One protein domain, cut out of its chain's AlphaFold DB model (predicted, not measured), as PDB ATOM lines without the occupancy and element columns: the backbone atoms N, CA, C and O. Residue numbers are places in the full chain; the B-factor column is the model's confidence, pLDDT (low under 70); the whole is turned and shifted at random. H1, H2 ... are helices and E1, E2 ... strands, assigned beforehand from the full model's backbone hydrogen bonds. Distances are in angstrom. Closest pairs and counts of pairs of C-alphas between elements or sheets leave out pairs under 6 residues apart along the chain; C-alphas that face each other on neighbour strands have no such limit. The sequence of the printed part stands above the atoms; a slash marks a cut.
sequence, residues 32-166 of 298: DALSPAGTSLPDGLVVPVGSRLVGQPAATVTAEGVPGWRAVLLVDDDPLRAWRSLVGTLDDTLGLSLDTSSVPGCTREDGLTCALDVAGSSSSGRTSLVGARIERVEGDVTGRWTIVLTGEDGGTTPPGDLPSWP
ATOM      1  N   ASP A  32      37.096  43.751  10.435       80.69
ATOM      2  CA  ASP A  32      38.448  44.303  10.325       80.69
ATOM      3  C   ASP A  32      39.127  44.517  11.685       80.69
ATOM      4  O   ASP A  32      40.348  44.448  11.777       80.69
ATOM      5  N   ALA A  33      38.350  44.693  12.756       82.81
ATOM      6  CA  ALA A  33      38.855  44.758  14.124       82.81
ATOM      7  C   ALA A  33      39.001  43.370  14.777       82.81
ATOM      8  O   ALA A  33      39.296  43.286  15.971       82.81
ATOM      9  N   LEU A  34      38.775  42.278  14.033       88.44
ATOM     10  CA  LEU A  34      38.833  40.912  14.548       88.44
ATOM     11  C   LEU A  34      39.914  40.087  13.853       88.44
ATOM     12  O   LEU A  34      39.890  39.888  12.641       88.44
ATOM     13  N   SER A  35      40.803  39.503  14.651       91.94
ATOM     14  CA  SER A  35      41.747  38.489  14.185       91.94
ATOM     15  C   SER A  35      41.250  37.076  14.536       91.94
ATOM     16  O   SER A  35      40.676  36.876  15.612       91.94
ATOM     17  N   PRO A  36      41.418  36.087  13.638       93.44
ATOM     18  CA  PRO A  36      40.872  34.741  13.814       93.44
ATOM     19  C   PRO A  36      41.603  33.915  14.888       93.44
ATOM     20  O   PRO A  36      42.661  34.287  15.394       93.44
ATOM     21  N   ALA A  37      41.047  32.742  15.204       92.06
ATOM     22  CA  ALA A  37      41.752  31.718  15.972       92.06
ATOM     23  C   ALA A  37      43.085  31.335  15.300       92.06
ATOM     24  O   ALA A  37      43.197  31.326  14.072       92.06
ATOM     25  N   GLY A  38      44.089  31.007  16.112       90.88
ATOM     26  CA  GLY A  38      45.451  30.723  15.659       90.88
ATOM     27  C   GLY A  38      46.318  31.962  15.414       90.88
ATOM     28  O   GLY A  38      47.517  31.811  15.193       90.88
ATOM     29  N   THR A  39      45.763  33.179  15.491       92.81
ATOM     30  CA  THR A  39      46.575  34.403  15.499       92.81
ATOM     31  C   THR A  39      47.564  34.366  16.661       92.81
ATOM     32  O   THR A  39      47.186  34.071  17.796       92.81
ATOM     33  N   SER A  40      48.832  34.655  16.371       89.75
ATOM     34  CA  SER A  40      49.896  34.689  17.372       89.75
ATOM     35  C   SER A  40      49.684  35.821  18.372       89.75
ATOM     36  O   SER A  40      49.382  36.954  18.001       89.75
ATOM     37  N   LEU A  41      49.883  35.496  19.641       87.94
ATOM     38  CA  LEU A  41      49.921  36.414  20.767       87.94
ATOM     39  C   LEU A  41      51.357  36.451  21.324       87.94
ATOM     40  O   LEU A  41      52.189  35.607  20.966       87.94
ATOM     41  N   PRO A  42      51.688  37.427  22.184       85.50
ATOM     42  CA  PRO A  42      52.972  37.436  22.870       85.50
ATOM     43  C   PRO A  42      53.196  36.166  23.713       85.50
ATOM     44  O   PRO A  42      52.274  35.394  23.976       85.50
ATOM     45  N   ASP A  43      54.451  35.936  24.106       80.12
ATOM     46  CA  ASP A  43      54.893  34.764  24.881       80.12
ATOM     47  C   ASP A  43      54.614  33.396  24.222       80.12
ATOM     48  O   ASP A  43      54.586  32.367  24.890       80.12
ATOM     49  N   GLY A  44      54.457  33.365  22.892       81.44
ATOM     50  CA  GLY A  44      54.237  32.127  22.135       81.44
ATOM     51  C   GLY A  44      52.805  31.601  22.205       81.44
ATOM     52  O   GLY A  44      52.523  30.528  21.676       81.44
ATOM     53  N   LEU A  45      51.899  32.363  22.820       87.12
ATOM     54  CA  LEU A  45      50.486  32.027  22.885       87.12
ATOM     55  C   LEU A  45      49.809  32.234  21.528       87.12
ATOM     56  O   LEU A  45      50.306  32.929  20.639       87.12
ATOM     57  N   VAL A  46      48.631  31.642  21.376       91.19
ATOM     58  CA  VAL A  46      47.785  31.806  20.193       91.19
ATOM     59  C   VAL A  46      46.336  32.005  20.609       91.19
ATOM     60  O   VAL A  46      45.906  31.532  21.660       91.19
ATOM     61  N   VAL A  47      45.565  32.697  19.772       91.50
ATOM     62  CA  VAL A  47      44.119  32.835  19.975       91.50
ATOM     63  C   VAL A  47      43.470  31.440  19.928       91.50
ATOM     64  O   VAL A  47      43.618  30.747  18.915       91.50
ATOM     65  N   PRO A  48      42.748  31.012  20.981       90.81
ATOM     66  CA  PRO A  48      42.171  29.676  21.068       90.81
ATOM     67  C   PRO A  48      41.045  29.461  20.051       90.81
ATOM     68  O   PRO A  48      40.377  30.396  19.601       90.81
ATOM     69  N   VAL A  49      40.803  28.193  19.714       89.06
ATOM     70  CA  VAL A  49      39.675  27.801  18.859       89.06
ATOM     71  C   VAL A  49      38.359  28.186  19.537       89.06
ATOM     72  O   VAL A  49      38.174  27.945  20.727       89.06
ATOM     73  N   GLY A  50      37.432  28.752  18.761       86.88
ATOM     74  CA  GLY A  50      36.158  29.263  19.278       86.88
ATOM     75  C   GLY A  50      36.226  30.708  19.775       86.88
ATOM     76  O   GLY A  50      35.230  31.197  20.301       86.88
ATOM     77  N   SER A  51      37.359  31.394  19.571       92.50
ATOM     78  CA  SER A  51      37.535  32.804  19.915       92.50
ATOM     79  C   SER A  51      38.137  33.622  18.770       92.50
ATOM     80  O   SER A  51      38.786  33.094  17.865       92.50
ATOM     81  N   ARG A  52      37.952  34.941  18.841       93.00
ATOM     82  CA  ARG A  52      38.599  35.943  17.985       93.00
ATOM     83  C   ARG A  52      39.251  37.019  18.837       93.00
ATOM     84  O   ARG A  52      38.659  37.463  19.815       93.00
ATOM     85  N   LEU A  53      40.445  37.452  18.457       91.56
ATOM     86  CA  LEU A  53      41.122  38.582  19.092       91.56
ATOM     87  C   LEU A  53      40.493  39.893  18.619       91.56
ATOM     88  O   LEU A  53      40.307  40.080  17.420       91.56
ATOM     89  N   VAL A  54      40.196  40.791  19.558       88.69
ATOM     90  CA  VAL A  54      39.731  42.152  19.271       88.69
ATOM     91  C   VAL A  54      40.925  43.094  19.232       88.69
ATOM     92  O   VAL A  54      41.638  43.238  20.226       88.69
ATOM     93  N   GLY A  55      41.124  43.750  18.092       84.19
ATOM     94  CA  GLY A  55      42.253  44.647  17.870       84.19
ATOM     95  C   GLY A  55      43.596  43.911  17.838       84.19
ATOM     96  O   GLY A  55      43.711  42.822  17.275       84.19
ATOM     97  N   GLN A  56      44.615  44.529  18.431       82.75
ATOM     98  CA  GLN A  56      45.969  43.986  18.579       82.75
ATOM     99  C   GLN A  56      46.327  43.883  20.067       82.75
ATOM    100  O   GLN A  56      45.785  44.645  20.863       82.75
ATOM    101  N   PRO A  57      47.247  42.994  20.482       83.31
ATOM    102  CA  PRO A  57      47.720  42.980  21.860       83.31
ATOM    103  C   PRO A  57      48.374  44.322  22.220       83.31
ATOM    104  O   PRO A  57      49.273  44.790  21.522       83.31
ATOM    105  N   ALA A  58      47.937  44.937  23.314       77.62
ATOM    106  CA  ALA A  58      48.474  46.202  23.795       77.62
ATOM    107  C   ALA A  58      49.672  45.965  24.708       77.62
ATOM    108  O   ALA A  58      49.582  45.167  25.638       77.62
ATOM    109  N   ALA A  59      50.769  46.691  24.495       77.19
ATOM    110  CA  ALA A  59      51.849  46.751  25.473       77.19
ATOM    111  C   ALA A  59      51.362  47.461  26.749       77.19
ATOM    112  O   ALA A  59      50.694  48.495  26.682       77.19
ATOM    113  N   THR A  60      51.712  46.924  27.912       74.00
ATOM    114  CA  THR A  60      51.348  47.467  29.224       74.00
ATOM    115  C   THR A  60      52.591  47.679  30.083       74.00
ATOM    116  O   THR A  60      53.691  47.226  29.756       74.00
ATOM    117  N   VAL A  61      52.425  48.428  31.173       70.12
ATOM    118  CA  VAL A  61      53.452  48.610  32.200       70.12
ATOM    119  C   VAL A  61      52.766  48.650  33.565       70.12
ATOM    120  O   VAL A  61      51.792  49.393  33.726       70.12
ATOM    121  N   THR A  62      53.256  47.871  34.533       69.31
ATOM    122  CA  THR A  62      52.729  47.877  35.910       69.31
ATOM    123  C   THR A  62      53.090  49.169  36.654       69.31
ATOM    124  O   THR A  62      53.844  50.010  36.151       69.31
ATOM    125  N   ALA A  63      52.570  49.348  37.875       60.00
ATOM    126  CA  ALA A  63      52.954  50.479  38.725       60.00
ATOM    127  C   ALA A  63      54.444  50.476  39.084       60.00
ATOM    128  O   ALA A  63      55.063  51.530  39.200       60.00
ATOM    129  N   GLU A  64      55.031  49.292  39.155       68.62
ATOM    130  CA  GLU A  64      56.431  49.039  39.464       68.62
ATOM    131  C   GLU A  64      57.334  49.182  38.226       68.62
ATOM    132  O   GLU A  64      58.546  48.985  38.310       68.62
ATOM    133  N   GLY A  65      56.772  49.536  37.065       69.69
ATOM    134  CA  GLY A  65      57.524  49.730  35.826       69.69
ATOM    135  C   GLY A  65      57.813  48.441  35.053       69.69
ATOM    136  O   GLY A  65      58.579  48.480  34.081       69.69
ATOM    137  N   VAL A  66      57.204  47.322  35.452       75.69
ATOM    138  CA  VAL A  66      57.379  46.020  34.806       75.69
ATOM    139  C   VAL A  66      56.680  46.029  33.442       75.69
ATOM    140  O   VAL A  66      55.489  46.340  33.383       75.69
ATOM    141  N   PRO A  67      57.387  45.745  32.333       75.44
ATOM    142  CA  PRO A  67      56.762  45.605  31.023       75.44
ATOM    143  C   PRO A  67      55.795  44.419  30.980       75.44
ATOM    144  O   PRO A  67      56.055  43.370  31.567       75.44
ATOM    145  N   GLY A  68      54.717  44.574  30.223       81.88
ATOM    146  CA  GLY A  68      53.739  43.521  30.004       81.88
ATOM    147  C   GLY A  68      52.951  43.711  28.715       81.88
ATOM    148  O   GLY A  68      53.274  44.557  27.873       81.88
ATOM    149  N   TRP A  69      51.902  42.916  28.559       84.25
ATOM    150  CA  TRP A  69      50.942  43.032  27.473       84.25
ATOM    151  C   TRP A  69      49.528  42.649  27.916       84.25
ATOM    152  O   TRP A  69      49.319  42.013  28.950       84.25
ATOM    153  N   ARG A  70      48.536  43.034  27.110       84.88
ATOM    154  CA  ARG A  70      47.129  42.671  27.276       84.88
ATOM    155  C   ARG A  70      46.473  42.326  25.946       84.88
ATOM    156  O   ARG A  70      46.722  42.994  24.950       84.88
ATOM    157  N   ALA A  71      45.571  41.351  25.951       88.56
ATOM    158  CA  ALA A  71      44.684  41.052  24.832       88.56
ATOM    159  C   ALA A  71      43.243  40.811  25.305       88.56
ATOM    160  O   ALA A  71      43.015  40.352  26.424       88.56
ATOM    161  N   VAL A  72      42.271  41.100  24.437       89.56
ATOM    162  CA  VAL A  72      40.846  40.831  24.676       89.56
ATOM    163  C   VAL A  72      40.325  39.946  23.553       89.56
ATOM    164  O   VAL A  72      40.483  40.267  22.377       89.56
ATOM    165  N   LEU A  73      39.707  38.826  23.913       91.75
ATOM    166  CA  LEU A  73      39.146  37.862  22.978       91.75
ATOM    167  C   LEU A  73      37.623  37.826  23.118       91.75
ATOM    168  O   LEU A  73      37.105  37.765  24.231       91.75
ATOM    169  N   LEU A  74      36.910  37.798  21.994       90.88
ATOM    170  CA  LEU A  74      35.493  37.444  21.958       90.88
ATOM    171  C   LEU A  74      35.365  35.943  21.782       90.88
ATOM    172  O   LEU A  74      35.948  35.380  20.856       90.88
ATOM    173  N   VAL A  75      34.554  35.319  22.623       90.19
ATOM    174  CA  VAL A  75      34.186  33.916  22.471       90.19
ATOM    175  C   VAL A  75      32.979  33.822  21.539       90.19
ATOM    176  O   VAL A  75      31.933  34.429  21.776       90.19
ATOM    177  N   ASP A  76      33.139  33.058  20.464       86.62
ATOM    178  CA  ASP A  76      32.112  32.818  19.447       86.62
ATOM    179  C   ASP A  76      31.322  31.525  19.666       86.62
ATOM    180  O   ASP A  76      30.223  31.389  19.131       86.62
ATOM    181  N   ASP A  77      31.897  30.582  20.413       83.00
ATOM    182  CA  ASP A  77      31.342  29.254  20.690       83.00
ATOM    183  C   ASP A  77      31.120  29.067  22.210       83.00
ATOM    184  O   ASP A  77      30.899  30.027  22.952       83.00
ATOM    185  N   ASP A  78      31.164  27.827  22.692       88.00
ATOM    186  CA  ASP A  78      31.134  27.480  24.109       88.00
ATOM    187  C   ASP A  78      32.329  28.100  24.887       88.00
ATOM    188  O   ASP A  78      33.494  27.812  24.578       88.00
ATOM    189  N   PRO A  79      32.075  28.912  25.934       88.06
ATOM    190  CA  PRO A  79      33.121  29.564  26.724       88.06
ATOM    191  C   PRO A  79      33.993  28.592  27.523       88.06
ATOM    192  O   PRO A  79      35.188  28.840  27.665       88.06
ATOM    193  N   LEU A  80      33.458  27.460  27.990       89.06
ATOM    194  CA  LEU A  80      34.263  26.426  28.644       89.06
ATOM    195  C   LEU A  80      35.174  25.731  27.632       89.06
ATOM    196  O   LEU A  80      36.301  25.371  27.962       89.06
ATOM    197  N   ARG A  81      34.714  25.538  26.390       88.88
ATOM    198  CA  ARG A  81      35.550  24.976  25.321       88.88
ATOM    199  C   ARG A  81      36.698  25.915  24.954       88.88
ATOM    200  O   ARG A  81      37.840  25.456  24.894       88.88
ATOM    201  N   ALA A  82      36.405  27.199  24.748       89.69
ATOM    202  CA  ALA A  82      37.420  28.215  24.481       89.69
ATOM    203  C   ALA A  82      38.428  28.315  25.639       89.69
ATOM    204  O   ALA A  82      39.638  28.339  25.408       89.69
ATOM    205  N   TRP A  83      37.941  28.277  26.883       90.19
ATOM    206  CA  TRP A  83      38.780  28.279  28.077       90.19
ATOM    207  C   TRP A  83      39.698  27.056  28.160       90.19
ATOM    208  O   TRP A  83      40.904  27.217  28.308       90.19
ATOM    209  N   ARG A  84      39.181  25.829  27.990       88.69
ATOM    210  CA  ARG A  84      40.029  24.619  27.980       88.69
ATOM    211  C   ARG A  84      41.108  24.686  26.901       88.69
ATOM    212  O   ARG A  84      42.245  24.307  27.157       88.69
ATOM    213  N   SER A  85      40.763  25.183  25.709       89.38
ATOM    214  CA  SER A  85      41.731  25.366  24.621       89.38
ATOM    215  C   SER A  85      42.842  26.348  25.004       89.38
ATOM    216  O   SER A  85      44.004  26.108  24.676       89.38
ATOM    217  N   LEU A  86      42.499  27.441  25.689       88.94
ATOM    218  CA  LEU A  86      43.470  28.405  26.200       88.94
ATOM    219  C   LEU A  86      44.365  27.782  27.276       88.94
ATOM    220  O   LEU A  86      45.582  27.894  27.181       88.94
ATOM    221  N   VAL A  87      43.778  27.111  28.271       87.56
ATOM    222  CA  VAL A  87      44.539  26.477  29.357       87.56
ATOM    223  C   VAL A  87      45.492  25.418  28.812       87.56
ATOM    224  O   VAL A  87      46.642  25.395  29.226       87.56
ATOM    225  N   GLY A  88      45.061  24.590  27.855       87.38
ATOM    226  CA  GLY A  88      45.955  23.630  27.200       87.38
ATOM    227  C   GLY A  88      47.127  24.311  26.490       87.38
ATOM    228  O   GLY A  88      48.262  23.878  26.626       87.38
ATOM    229  N   THR A  89      46.879  25.443  25.824       86.69
ATOM    230  CA  THR A  89      47.953  26.234  25.193       86.69
ATOM    231  C   THR A  89      48.928  26.791  26.233       86.69
ATOM    232  O   THR A  89      50.138  26.760  26.015       86.69
ATOM    233  N   LEU A  90      48.423  27.297  27.363       84.19
ATOM    234  CA  LEU A  90      49.254  27.783  28.468       84.19
ATOM    235  C   LEU A  90      50.085  26.653  29.074       84.19
ATOM    236  O   LEU A  90      51.277  26.837  29.297       84.19
ATOM    237  N   ASP A  91      49.476  25.491  29.293       84.69
ATOM    238  CA  ASP A  91      50.142  24.307  29.826       84.69
ATOM    239  C   ASP A  91      51.284  23.840  28.919       84.69
ATOM    240  O   ASP A  91      52.418  23.707  29.379       84.69
ATOM    241  N   ASP A  92      51.017  23.707  27.617       84.56
ATOM    242  CA  ASP A  92      52.008  23.308  26.614       84.56
ATOM    243  C   ASP A  92      53.149  24.333  26.488       84.56
ATOM    244  O   ASP A  92      54.313  23.968  26.316       84.56
ATOM    245  N   THR A  93      52.828  25.628  26.570       81.00
ATOM    246  CA  THR A  93      53.797  26.718  26.355       81.00
ATOM    247  C   THR A  93      54.674  26.973  27.581       81.00
ATOM    248  O   THR A  93      55.852  27.314  27.440       81.00
ATOM    249  N   LEU A  94      54.103  26.834  28.781       78.00
ATOM    250  CA  LEU A  94      54.737  27.195  30.051       78.00
ATOM    251  C   LEU A  94      55.149  25.979  30.899       78.00
ATOM    252  O   LEU A  94      55.832  26.154  31.907       78.00
ATOM    253  N   GLY A  95      54.769  24.761  30.499       78.25
ATOM    254  CA  GLY A  95      55.144  23.509  31.161       78.25
ATOM    255  C   GLY A  95      54.516  23.331  32.546       78.25
ATOM    256  O   GLY A  95      55.199  22.912  33.479       78.25
ATOM    257  N   LEU A  96      53.238  23.682  32.701       75.62
ATOM    258  CA  LEU A  96      52.585  23.841  34.009       75.62
ATOM    259  C   LEU A  96      52.069  22.523  34.618       75.62
ATOM    260  O   LEU A  96      51.854  22.456  35.826       75.62
ATOM    261  N   SER A  97      51.915  21.472  33.807       78.38
ATOM    262  CA  SER A  97      51.296  20.185  34.163       78.38
ATOM    263  C   SER A  97      49.869  20.316  34.721       78.38
ATOM    264  O   SER A  97      49.515  19.657  35.701       78.38
ATOM    265  N   LEU A  98      49.046  21.179  34.121       76.00
ATOM    266  CA  LEU A  98      47.656  21.394  34.538       76.00
ATOM    267  C   LEU A  98      46.748  20.220  34.133       76.00
ATOM    268  O   LEU A  98      46.831  19.696  33.023       76.00
ATOM    269  N   ASP A  99      45.801  19.848  35.002       72.06
ATOM    270  CA  ASP A  99      44.756  18.882  34.644       72.06
ATOM    271  C   ASP A  99      43.699  19.522  33.726       72.06
ATOM    272  O   ASP A  99      42.655  20.026  34.158       72.06
ATOM    273  N   THR A 100      43.972  19.465  32.427       68.62
ATOM    274  CA  THR A 100      43.098  19.953  31.351       68.62
ATOM    275  C   THR A 100      41.909  19.034  31.057       68.62
ATOM    276  O   THR A 100      41.040  19.398  30.260       68.62
ATOM    277  N   SER A 101      41.825  17.863  31.706       66.56
ATOM    278  CA  SER A 101      40.624  17.020  31.654       66.56
ATOM    279  C   SER A 101      39.467  17.618  32.469       66.56
ATOM    280  O   SER A 101      38.298  17.314  32.214       66.56
ATOM    281  N   SER A 102      39.787  18.539  33.385       75.81
ATOM    282  CA  SER A 102      38.844  19.398  34.104       75.81
ATOM    283  C   SER A 102      38.649  20.757  33.400       75.81
ATOM    284  O   SER A 102      39.147  20.994  32.299       75.81
ATOM    285  N   VAL A 103      37.887  21.676  34.006       80.56
ATOM    286  CA  VAL A 103      37.921  23.099  33.621       80.56
ATOM    287  C   VAL A 103      38.577  23.882  34.761       80.56
ATOM    288  O   VAL A 103      37.863  24.373  35.643       80.56
ATOM    289  N   PRO A 104      39.918  23.925  34.812       81.12
ATOM    290  CA  PRO A 104      40.633  24.510  35.937       81.12
ATOM    291  C   PRO A 104      40.473  26.031  35.942       81.12
ATOM    292  O   PRO A 104      40.367  26.667  34.894       81.12
ATOM    293  N   GLY A 105      40.435  26.608  37.136       83.06
ATOM    294  CA  GLY A 105      40.219  28.032  37.364       83.06
ATOM    295  C   GLY A 105      38.760  28.479  37.257       83.06
ATOM    296  O   GLY A 105      38.490  29.650  37.500       83.06
ATOM    297  N   CYS A 106      37.819  27.591  36.913       86.06
ATOM    298  CA  CYS A 106      36.408  27.932  36.708       86.06
ATOM    299  C   CYS A 106      35.512  27.571  37.903       86.06
ATOM    300  O   CYS A 106      35.622  26.479  38.452       86.06
ATOM    301  N   THR A 107      34.543  28.426  38.239       83.06
ATOM    302  CA  THR A 107      33.520  28.188  39.277       83.06
ATOM    303  C   THR A 107      32.122  28.598  38.809       83.06
ATOM    304  O   THR A 107      31.990  29.377  37.864       83.06
ATOM    305  N   ARG A 108      31.082  28.041  39.463       80.75
ATOM    306  CA  ARG A 108      29.649  28.265  39.156       80.75
ATOM    307  C   ARG A 108      28.912  29.200  40.130       80.75
ATOM    308  O   ARG A 108      27.754  29.519  39.879       80.75
ATOM    309  N   GLU A 109      29.532  29.604  41.238       68.12
ATOM    310  CA  GLU A 109      28.823  30.145  42.415       68.12
ATOM    311  C   GLU A 109      27.887  31.329  42.102       68.12
ATOM    312  O   GLU A 109      26.723  31.276  42.491       68.12
ATOM    313  N   ASP A 110      28.329  32.306  41.301       64.19
ATOM    314  CA  ASP A 110      27.531  33.483  40.890       64.19
ATOM    315  C   ASP A 110      27.300  33.562  39.360       64.19
ATOM    316  O   ASP A 110      27.005  34.616  38.782       64.19
ATOM    317  N   GLY A 111      27.448  32.431  38.670       74.50
ATOM    318  CA  GLY A 111      27.554  32.351  37.212       74.50
ATOM    319  C   GLY A 111      28.850  31.666  36.792       74.50
ATOM    320  O   GLY A 111      29.501  31.030  37.610       74.50
ATOM    321  N   LEU A 112      29.214  31.761  35.511       77.44
ATOM    322  CA  LEU A 112      30.510  31.270  35.045       77.44
ATOM    323  C   LEU A 112      31.564  32.357  35.261       77.44
ATOM    324  O   LEU A 112      31.516  33.401  34.614       77.44
ATOM    325  N   THR A 113      32.516  32.064  36.137       79.69
ATOM    326  CA  THR A 113      33.738  32.845  36.324       79.69
ATOM    327  C   THR A 113      34.901  31.893  36.152       79.69
ATOM    328  O   THR A 113      34.926  30.854  36.808       79.69
ATOM    329  N   CYS A 114      35.863  32.231  35.296       84.00
ATOM    330  CA  CYS A 114      37.141  31.530  35.276       84.00
ATOM    331  C   CYS A 114      38.284  32.512  35.395       84.00
ATOM    332  O   CYS A 114      38.282  33.538  34.717       84.00
ATOM    333  N   ALA A 115      39.249  32.180  36.239       84.00
ATOM    334  CA  ALA A 115      40.472  32.936  36.414       84.00
ATOM    335  C   ALA A 115      41.644  31.969  36.562       84.00
ATOM    336  O   ALA A 115      41.534  30.934  37.223       84.00
ATOM    337  N   LEU A 116      42.757  32.306  35.927       82.06
ATOM    338  CA  LEU A 116      43.989  31.543  35.993       82.06
ATOM    339  C   LEU A 116      45.160  32.516  35.964       82.06
ATOM    340  O   LEU A 116      45.344  33.194  34.961       82.06
ATOM    341  N   ASP A 117      45.954  32.530  37.027       78.88
ATOM    342  CA  ASP A 117      47.219  33.255  37.083       78.88
ATOM    343  C   ASP A 117      48.347  32.233  37.198       78.88
ATOM    344  O   ASP A 117      48.427  31.480  38.172       78.88
ATOM    345  N   VAL A 118      49.192  32.161  36.171       73.31
ATOM    346  CA  VAL A 118      50.256  31.156  36.070       73.31
ATOM    347  C   VAL A 118      51.580  31.815  35.755       73.31
ATOM    348  O   VAL A 118      51.680  32.605  34.820       73.31
ATOM    349  N   ALA A 119      52.617  31.483  36.521       73.12
ATOM    350  CA  ALA A 119      53.982  31.830  36.161       73.12
ATOM    351  C   ALA A 119      54.688  30.607  35.578       73.12
ATOM    352  O   ALA A 119      54.647  29.522  36.158       73.12
ATOM    353  N   GLY A 120      55.377  30.792  34.458       64.38
ATOM    354  CA  GLY A 120      56.176  29.733  33.856       64.38
ATOM    355  C   GLY A 120      57.361  30.274  33.078       64.38
ATOM    356  O   GLY A 120      57.395  31.439  32.676       64.38
ATOM    357  N   SER A 121      58.359  29.418  32.884       64.06
ATOM    358  CA  SER A 121      59.478  29.712  31.999       64.06
ATOM    359  C   SER A 121      59.112  29.268  30.592       64.06
ATOM    360  O   SER A 121      58.983  28.078  30.323       64.06
ATOM    361  N   SER A 122      58.967  30.230  29.686       62.00
ATOM    362  CA  SER A 122      58.833  29.928  28.261       62.00
ATOM    363  C   SER A 122      60.108  29.259  27.729       62.00
ATOM    364  O   SER A 122      61.195  29.396  28.300       62.00
ATOM    365  N   SER A 123      60.014  28.611  26.567       52.66
ATOM    366  CA  SER A 123      61.165  28.030  25.850       52.66
ATOM    367  C   SER A 123      62.279  29.040  25.520       52.66
ATOM    368  O   SER A 123      63.408  28.647  25.235       52.66
ATOM    369  N   SER A 124      61.982  30.343  25.601       56.16
ATOM    370  CA  SER A 124      62.945  31.441  25.447       56.16
ATOM    371  C   SER A 124      63.706  31.805  26.734       56.16
ATOM    372  O   SER A 124      64.566  32.684  26.710       56.16
ATOM    373  N   GLY A 125      63.398  31.162  27.867       53.16
ATOM    374  CA  GLY A 125      63.985  31.453  29.178       53.16
ATOM    375  C   GLY A 125      63.398  32.684  29.882       53.16
ATOM    376  O   GLY A 125      63.811  32.997  30.996       53.16
ATOM    377  N   ARG A 126      62.427  33.376  29.265       59.47
ATOM    378  CA  ARG A 126      61.621  34.415  29.926       59.47
ATOM    379  C   ARG A 126      60.643  33.768  30.898       59.47
ATOM    380  O   ARG A 126      59.886  32.882  30.493       59.47
ATOM    381  N   THR A 127      60.652  34.243  32.139       58.12
ATOM    382  CA  THR A 127      59.602  33.945  33.111       58.12
ATOM    383  C   THR A 127      58.461  34.931  32.910       58.12
ATOM    384  O   THR A 127      58.644  36.130  33.137       58.12
ATOM    385  N   SER A 128      57.311  34.424  32.481       64.19
ATOM    386  CA  SER A 128      56.113  35.226  32.236       64.19
ATOM    387  C   SER A 128      55.051  34.853  33.260       64.19
ATOM    388  O   SER A 128      54.808  33.666  33.487       64.19
ATOM    389  N   LEU A 129      54.432  35.858  33.878       67.06
ATOM    390  CA  LEU A 129      53.159  35.696  34.572       67.06
ATOM    391  C   LEU A 129      52.061  35.915  33.536       67.06
ATOM    392  O   LEU A 129      51.986  37.002  32.969       67.06
ATOM    393  N   VAL A 130      51.232  34.906  33.281       75.50
ATOM    394  CA  VAL A 130      50.059  35.034  32.419       75.50
ATOM    395  C   VAL A 130      48.804  34.920  33.267       75.50
ATOM    396  O   VAL A 130      48.544  33.882  33.875       75.50
ATOM    397  N   GLY A 131      48.036  36.003  33.280       77.06
ATOM    398  CA  GLY A 131      46.686  36.062  33.815       77.06
ATOM    399  C   GLY A 131      45.677  35.860  32.693       77.06
ATOM    400  O   GLY A 131      45.748  36.505  31.645       77.06
ATOM    401  N   ALA A 132      44.732  34.958  32.900       78.75
ATOM    402  CA  ALA A 132      43.607  34.729  32.017       78.75
ATOM    403  C   ALA A 132      42.316  34.813  32.812       78.75
ATOM    404  O   ALA A 132      42.225  34.323  33.939       78.75
ATOM    405  N   ARG A 133      41.291  35.403  32.205       81.44
ATOM    406  CA  ARG A 133      39.985  35.530  32.840       81.44
ATOM    407  C   ARG A 133      38.879  35.447  31.814       81.44
ATOM    408  O   ARG A 133      38.952  36.157  30.818       81.44
ATOM    409  N   ILE A 134      37.878  34.603  32.047       79.75
ATOM    410  CA  ILE A 134      36.648  34.610  31.254       79.75
ATOM    411  C   ILE A 134      35.543  35.267  32.053       79.75
ATOM    412  O   ILE A 134      35.314  34.923  33.216       79.75
ATOM    413  N   GLU A 135      34.866  36.219  31.427       72.62
ATOM    414  CA  GLU A 135      33.879  37.019  32.126       72.62
ATOM    415  C   GLU A 135      32.655  37.341  31.287       72.62
ATOM    416  O   GLU A 135      32.636  37.296  30.053       72.62
ATOM    417  N   ARG A 136      31.620  37.700  32.044       72.75
ATOM    418  CA  ARG A 136      30.349  38.226  31.583       72.75
ATOM    419  C   ARG A 136      30.206  39.646  32.111       72.75
ATOM    420  O   ARG A 136      30.125  39.831  33.323       72.75
ATOM    421  N   VAL A 137      30.085  40.617  31.211       69.00
ATOM    422  CA  VAL A 137      29.651  41.970  31.574       69.00
ATOM    423  C   VAL A 137      28.205  42.152  31.156       69.00
ATOM    424  O   VAL A 137      27.851  41.971  29.990       69.00
ATOM    425  N   GLU A 138      27.352  42.469  32.125       66.19
ATOM    426  CA  GLU A 138      25.975  42.853  31.838       66.19
ATOM    427  C   GLU A 138      25.978  44.103  30.948       66.19
ATOM    428  O   GLU A 138      26.763  45.018  31.152       66.19
ATOM    429  N   GLY A 139      25.159  44.132  29.898       60.50
ATOM    430  CA  GLY A 139      25.131  45.283  29.000       60.50
ATOM    431  C   GLY A 139      26.391  45.478  28.149       60.50
ATOM    432  O   GLY A 139      26.598  46.582  27.663       60.50
ATOM    433  N   ASP A 140      27.221  44.460  27.898       73.81
ATOM    434  CA  ASP A 140      28.194  44.556  26.802       73.81
ATOM    435  C   ASP A 140      27.467  44.701  25.445       73.81
ATOM    436  O   ASP A 140      26.420  44.094  25.193       73.81
ATOM    437  N   VAL A 141      28.020  45.523  24.550       72.62
ATOM    438  CA  VAL A 141      27.466  45.769  23.205       72.62
ATOM    439  C   VAL A 141      27.496  44.516  22.332       72.62
ATOM    440  O   VAL A 141      26.724  44.414  21.382       72.62
ATOM    441  N   THR A 142      28.364  43.552  22.651       80.62
ATOM    442  CA  THR A 142      28.493  42.314  21.874       80.62
ATOM    443  C   THR A 142      27.511  41.224  22.315       80.62
ATOM    444  O   THR A 142      27.129  40.372  21.502       80.62
ATOM    445  N   GLY A 143      27.102  41.222  23.592       76.88
ATOM    446  CA  GLY A 143      26.363  40.114  24.208       76.88
ATOM    447  C   GLY A 143      27.109  38.773  24.118       76.88
ATOM    448  O   GLY A 143      26.488  37.732  23.882       76.88
ATOM    449  N   ARG A 144      28.448  38.795  24.185       84.31
ATOM    450  CA  ARG A 144      29.318  37.607  24.141       84.31
ATOM    451  C   ARG A 144      30.111  37.460  25.434       84.31
ATOM    452  O   ARG A 144      30.243  38.397  26.213       84.31
ATOM    453  N   TRP A 145      30.646  36.260  25.635       87.12
ATOM    454  CA  TRP A 145      31.680  36.024  26.636       87.12
ATOM    455  C   TRP A 145      32.996  36.633  26.157       87.12
ATOM    456  O   TRP A 145      33.328  36.548  24.970       87.12
ATOM    457  N   THR A 146      33.745  37.225  27.083       88.25
ATOM    458  CA  THR A 146      35.062  37.798  26.800       88.25
ATOM    459  C   THR A 146      36.129  37.057  27.584       88.25
ATOM    460  O   THR A 146      35.916  36.686  28.738       88.25
ATOM    461  N   ILE A 147      37.277  36.819  26.949       89.00
ATOM    462  CA  ILE A 147      38.490  36.383  27.639       89.00
ATOM    463  C   ILE A 147      39.467  37.550  27.645       89.00
ATOM    464  O   ILE A 147      39.836  38.054  26.585       89.00
ATOM    465  N   VAL A 148      39.909  37.958  28.827       87.19
ATOM    466  CA  VAL A 148      40.976  38.944  28.998       87.19
ATOM    467  C   VAL A 148      42.258  38.197  29.340       87.19
ATOM    468  O   VAL A 148      42.274  37.377  30.257       87.19
ATOM    469  N   LEU A 149      43.313  38.471  28.577       87.94
ATOM    470  CA  LEU A 149      44.653  37.937  28.789       87.94
ATOM    471  C   LEU A 149      45.590  39.070  29.174       87.94
ATOM    472  O   LEU A 149      45.578  40.126  28.539       87.94
ATOM    473  N   THR A 150      46.426  38.837  30.172       84.38
ATOM    474  CA  THR A 150      47.493  39.744  30.591       84.38
ATOM    475  C   THR A 150      48.783  38.967  30.751       84.38
ATOM    476  O   THR A 150      48.767  37.887  31.331       84.38
ATOM    477  N   GLY A 151      49.890  39.515  30.265       82.75
ATOM    478  CA  GLY A 151      51.222  38.972  30.501       82.75
ATOM    479  C   GLY A 151      52.128  40.012  31.140       82.75
ATOM    480  O   GLY A 151      52.103  41.169  30.727       82.75
ATOM    481  N   GLU A 152      52.924  39.614  32.124       80.62
ATOM    482  CA  GLU A 152      53.908  40.473  32.791       80.62
ATOM    483  C   GLU A 152      55.276  39.785  32.861       80.62
ATOM    484  O   GLU A 152      55.378  38.575  33.097       80.62
ATOM    485  N   ASP A 153      56.335  40.572  32.664       71.81
ATOM    486  CA  ASP A 153      57.713  40.093  32.726       71.81
ATOM    487  C   ASP A 153      58.177  39.960  34.184       71.81
ATOM    488  O   ASP A 153      58.297  40.947  34.901       71.81
ATOM    489  N   GLY A 154      58.551  38.758  34.622       57.94
ATOM    490  CA  GLY A 154      59.177  38.573  35.935       57.94
ATOM    491  C   GLY A 154      58.190  38.360  37.083       57.94
ATOM    492  O   GLY A 154      58.031  39.202  37.960       57.94
ATOM    493  N   GLY A 155      57.622  37.156  37.140       57.09
ATOM    494  CA  GLY A 155      56.921  36.628  38.312       57.09
ATOM    495  C   GLY A 155      57.328  35.181  38.580       57.09
ATOM    496  O   GLY A 155      57.729  34.472  37.666       57.09
ATOM    497  N   THR A 156      57.246  34.724  39.829       47.69
ATOM    498  CA  THR A 156      57.421  33.301  40.181       47.69
ATOM    499  C   THR A 156      56.322  32.897  41.151       47.69
ATOM    500  O   THR A 156      56.533  32.803  42.355       47.69
ATOM    501  N   THR A 157      55.122  32.690  40.617       56.19
ATOM    502  CA  THR A 157      54.003  32.140  41.382       56.19
ATOM    503  C   THR A 157      53.681  30.762  40.817       56.19
ATOM    504  O   THR A 157      53.195  30.680  39.687       56.19
ATOM    505  N   PRO A 158      53.992  29.668  41.538       55.97
ATOM    506  CA  PRO A 158      53.542  28.350  41.113       55.97
ATOM    507  C   PRO A 158      52.007  28.333  41.066       55.97
ATOM    508  O   PRO A 158      51.381  29.005  41.893       55.97
ATOM    509  N   PRO A 159      51.386  27.580  40.140       59.91
ATOM    510  CA  PRO A 159      49.944  27.397  40.170       59.91
ATOM    511  C   PRO A 159      49.554  26.804  41.530       59.91
ATOM    512  O   PRO A 159      50.076  25.766  41.936       59.91
ATOM    513  N   GLY A 160      48.687  27.505  42.264       62.97
ATOM    514  CA  GLY A 160      48.058  26.959  43.467       62.97
ATOM    515  C   GLY A 160      47.004  25.908  43.114       62.97
ATOM    516  O   GLY A 160      46.748  25.651  41.937       62.97
ATOM    517  N   ASP A 161      46.351  25.332  44.126       70.19
ATOM    518  CA  ASP A 161      45.171  24.491  43.901       70.19
ATOM    519  C   ASP A 161      44.073  25.332  43.237       70.19
ATOM    520  O   ASP A 161      43.471  26.215  43.855       70.19
ATOM    521  N   LEU A 162      43.839  25.081  41.950       75.12
ATOM    522  CA  LEU A 162      42.839  25.802  41.178       75.12
ATOM    523  C   LEU A 162      41.457  25.197  41.435       75.12
ATOM    524  O   LEU A 162      41.303  23.971  41.382       75.12
ATOM    525  N   PRO A 163      40.418  26.023  41.643       79.62
ATOM    526  CA  PRO A 163      39.058  25.513  41.632       79.62
ATOM    527  C   PRO A 163      38.745  24.911  40.259       79.62
ATOM    528  O   PRO A 163      39.344  25.277  39.249       79.62
ATOM    529  N   SER A 164      37.789  23.991  40.207       81.56
ATOM    530  CA  SER A 164      37.352  23.389  38.949       81.56
ATOM    531  C   SER A 164      35.847  23.500  38.781       81.56
ATOM    532  O   SER A 164      35.081  23.450  39.748       81.56
ATOM    533  N   TRP A 165      35.418  23.648  37.526       80.06
ATOM    534  CA  TRP A 165      33.998  23.694  37.208       80.06
ATOM    535  C   TRP A 165      33.352  22.343  37.550       80.06
ATOM    536  O   TRP A 165      33.746  21.328  36.968       80.06
ATOM    537  N   PRO A 166      32.320  22.301  38.413       77.38
ATOM    538  CA  PRO A 166      31.714  21.043  38.853       77.38
ATOM    539  C   PRO A 166      30.841  20.368  37.776       77.38
ATOM    540  O   PRO A 166      30.322  19.278  38.003       77.38
TER     541      PRO A 166
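This is residues 32 to 166 of the 298 residues of an uncharacterized protein of Knoellia flava TL1 (UniProt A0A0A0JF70). A twisted sheet of five long antiparallel strands makes a wall, with one helix, H1, over one face and the looped stretch of residues 36 to 50 beside H1 on that same face. The edge strand E1 bends sharply, and the long link of residues 95 to 112 runs back past H1 to reach E3 at the other edge. The printed part has 135 residues with one named helix and five named strands, in the order E1, E2, H1, E3, E4, E5; across the sheet the order is E1, E2, E5, E4, E3. The class is mixed, helices and strands, with under half of the residues in named elements. The whole is compact, with a radius of gyration of the C-alphas of 14.3 A and spans of 37 by 37 by 28 A.

E1, residues 51 to 61, begins at C-alpha 51 (37.535, 32.804, 19.915), measures 25.6 A and bends by 69 degrees at residue 55. E2, residues 67 to 75, measures 26.8 A. H1, residues 79 to 94, measures 22.0 A and begins at C-alpha 79 (33.121, 29.564, 26.724). E3, residues 113 to 121, measures 26.3 A, and E4, residues 127 to 135, 25.9 A. E5, residues 146 to 153, measures 23.5 A and ends at C-alpha 153 (57.713, 40.093, 32.726).

E1 and E2 form a hairpin, antiparallel at 162 degrees, with N 52 and O 74 2.9 A apart, within hydrogen-bond range. E2 and E5 are antiparallel at 164 degrees, with N 71 and O 149 at 2.9 A. E3, E4 and E5 form a meander, each strand the antiparallel neighbour of the one before. In the hairpin of E4 and E5, N 131 and O 150 are 2.8 A apart; in that of E3 and E4, N 130 and O 118 are 2.8 A apart. H1 is on the sheet, in two layers, a helix on one face of a sheet. Its closest C-alphas to E3 are those of Leu 94 and Gly 120, 4.8 A apart. In H1 every O i to N i+4 pair is within hydrogen-bond range. E1 and E3 are apart. Residues 34 to 35 pair with residues 53 to 54 of E1, antiparallel.

The C-alphas farthest apart, those of Gly 125 and Gly 139, are 41.2 A apart. The printed part has no cut. The link from H1 to E3, 18 residues, is long. The mean pLDDT of the printed part is 78.7; 28 residues are under 70, among them residues 120 to 129 and 154 to 160.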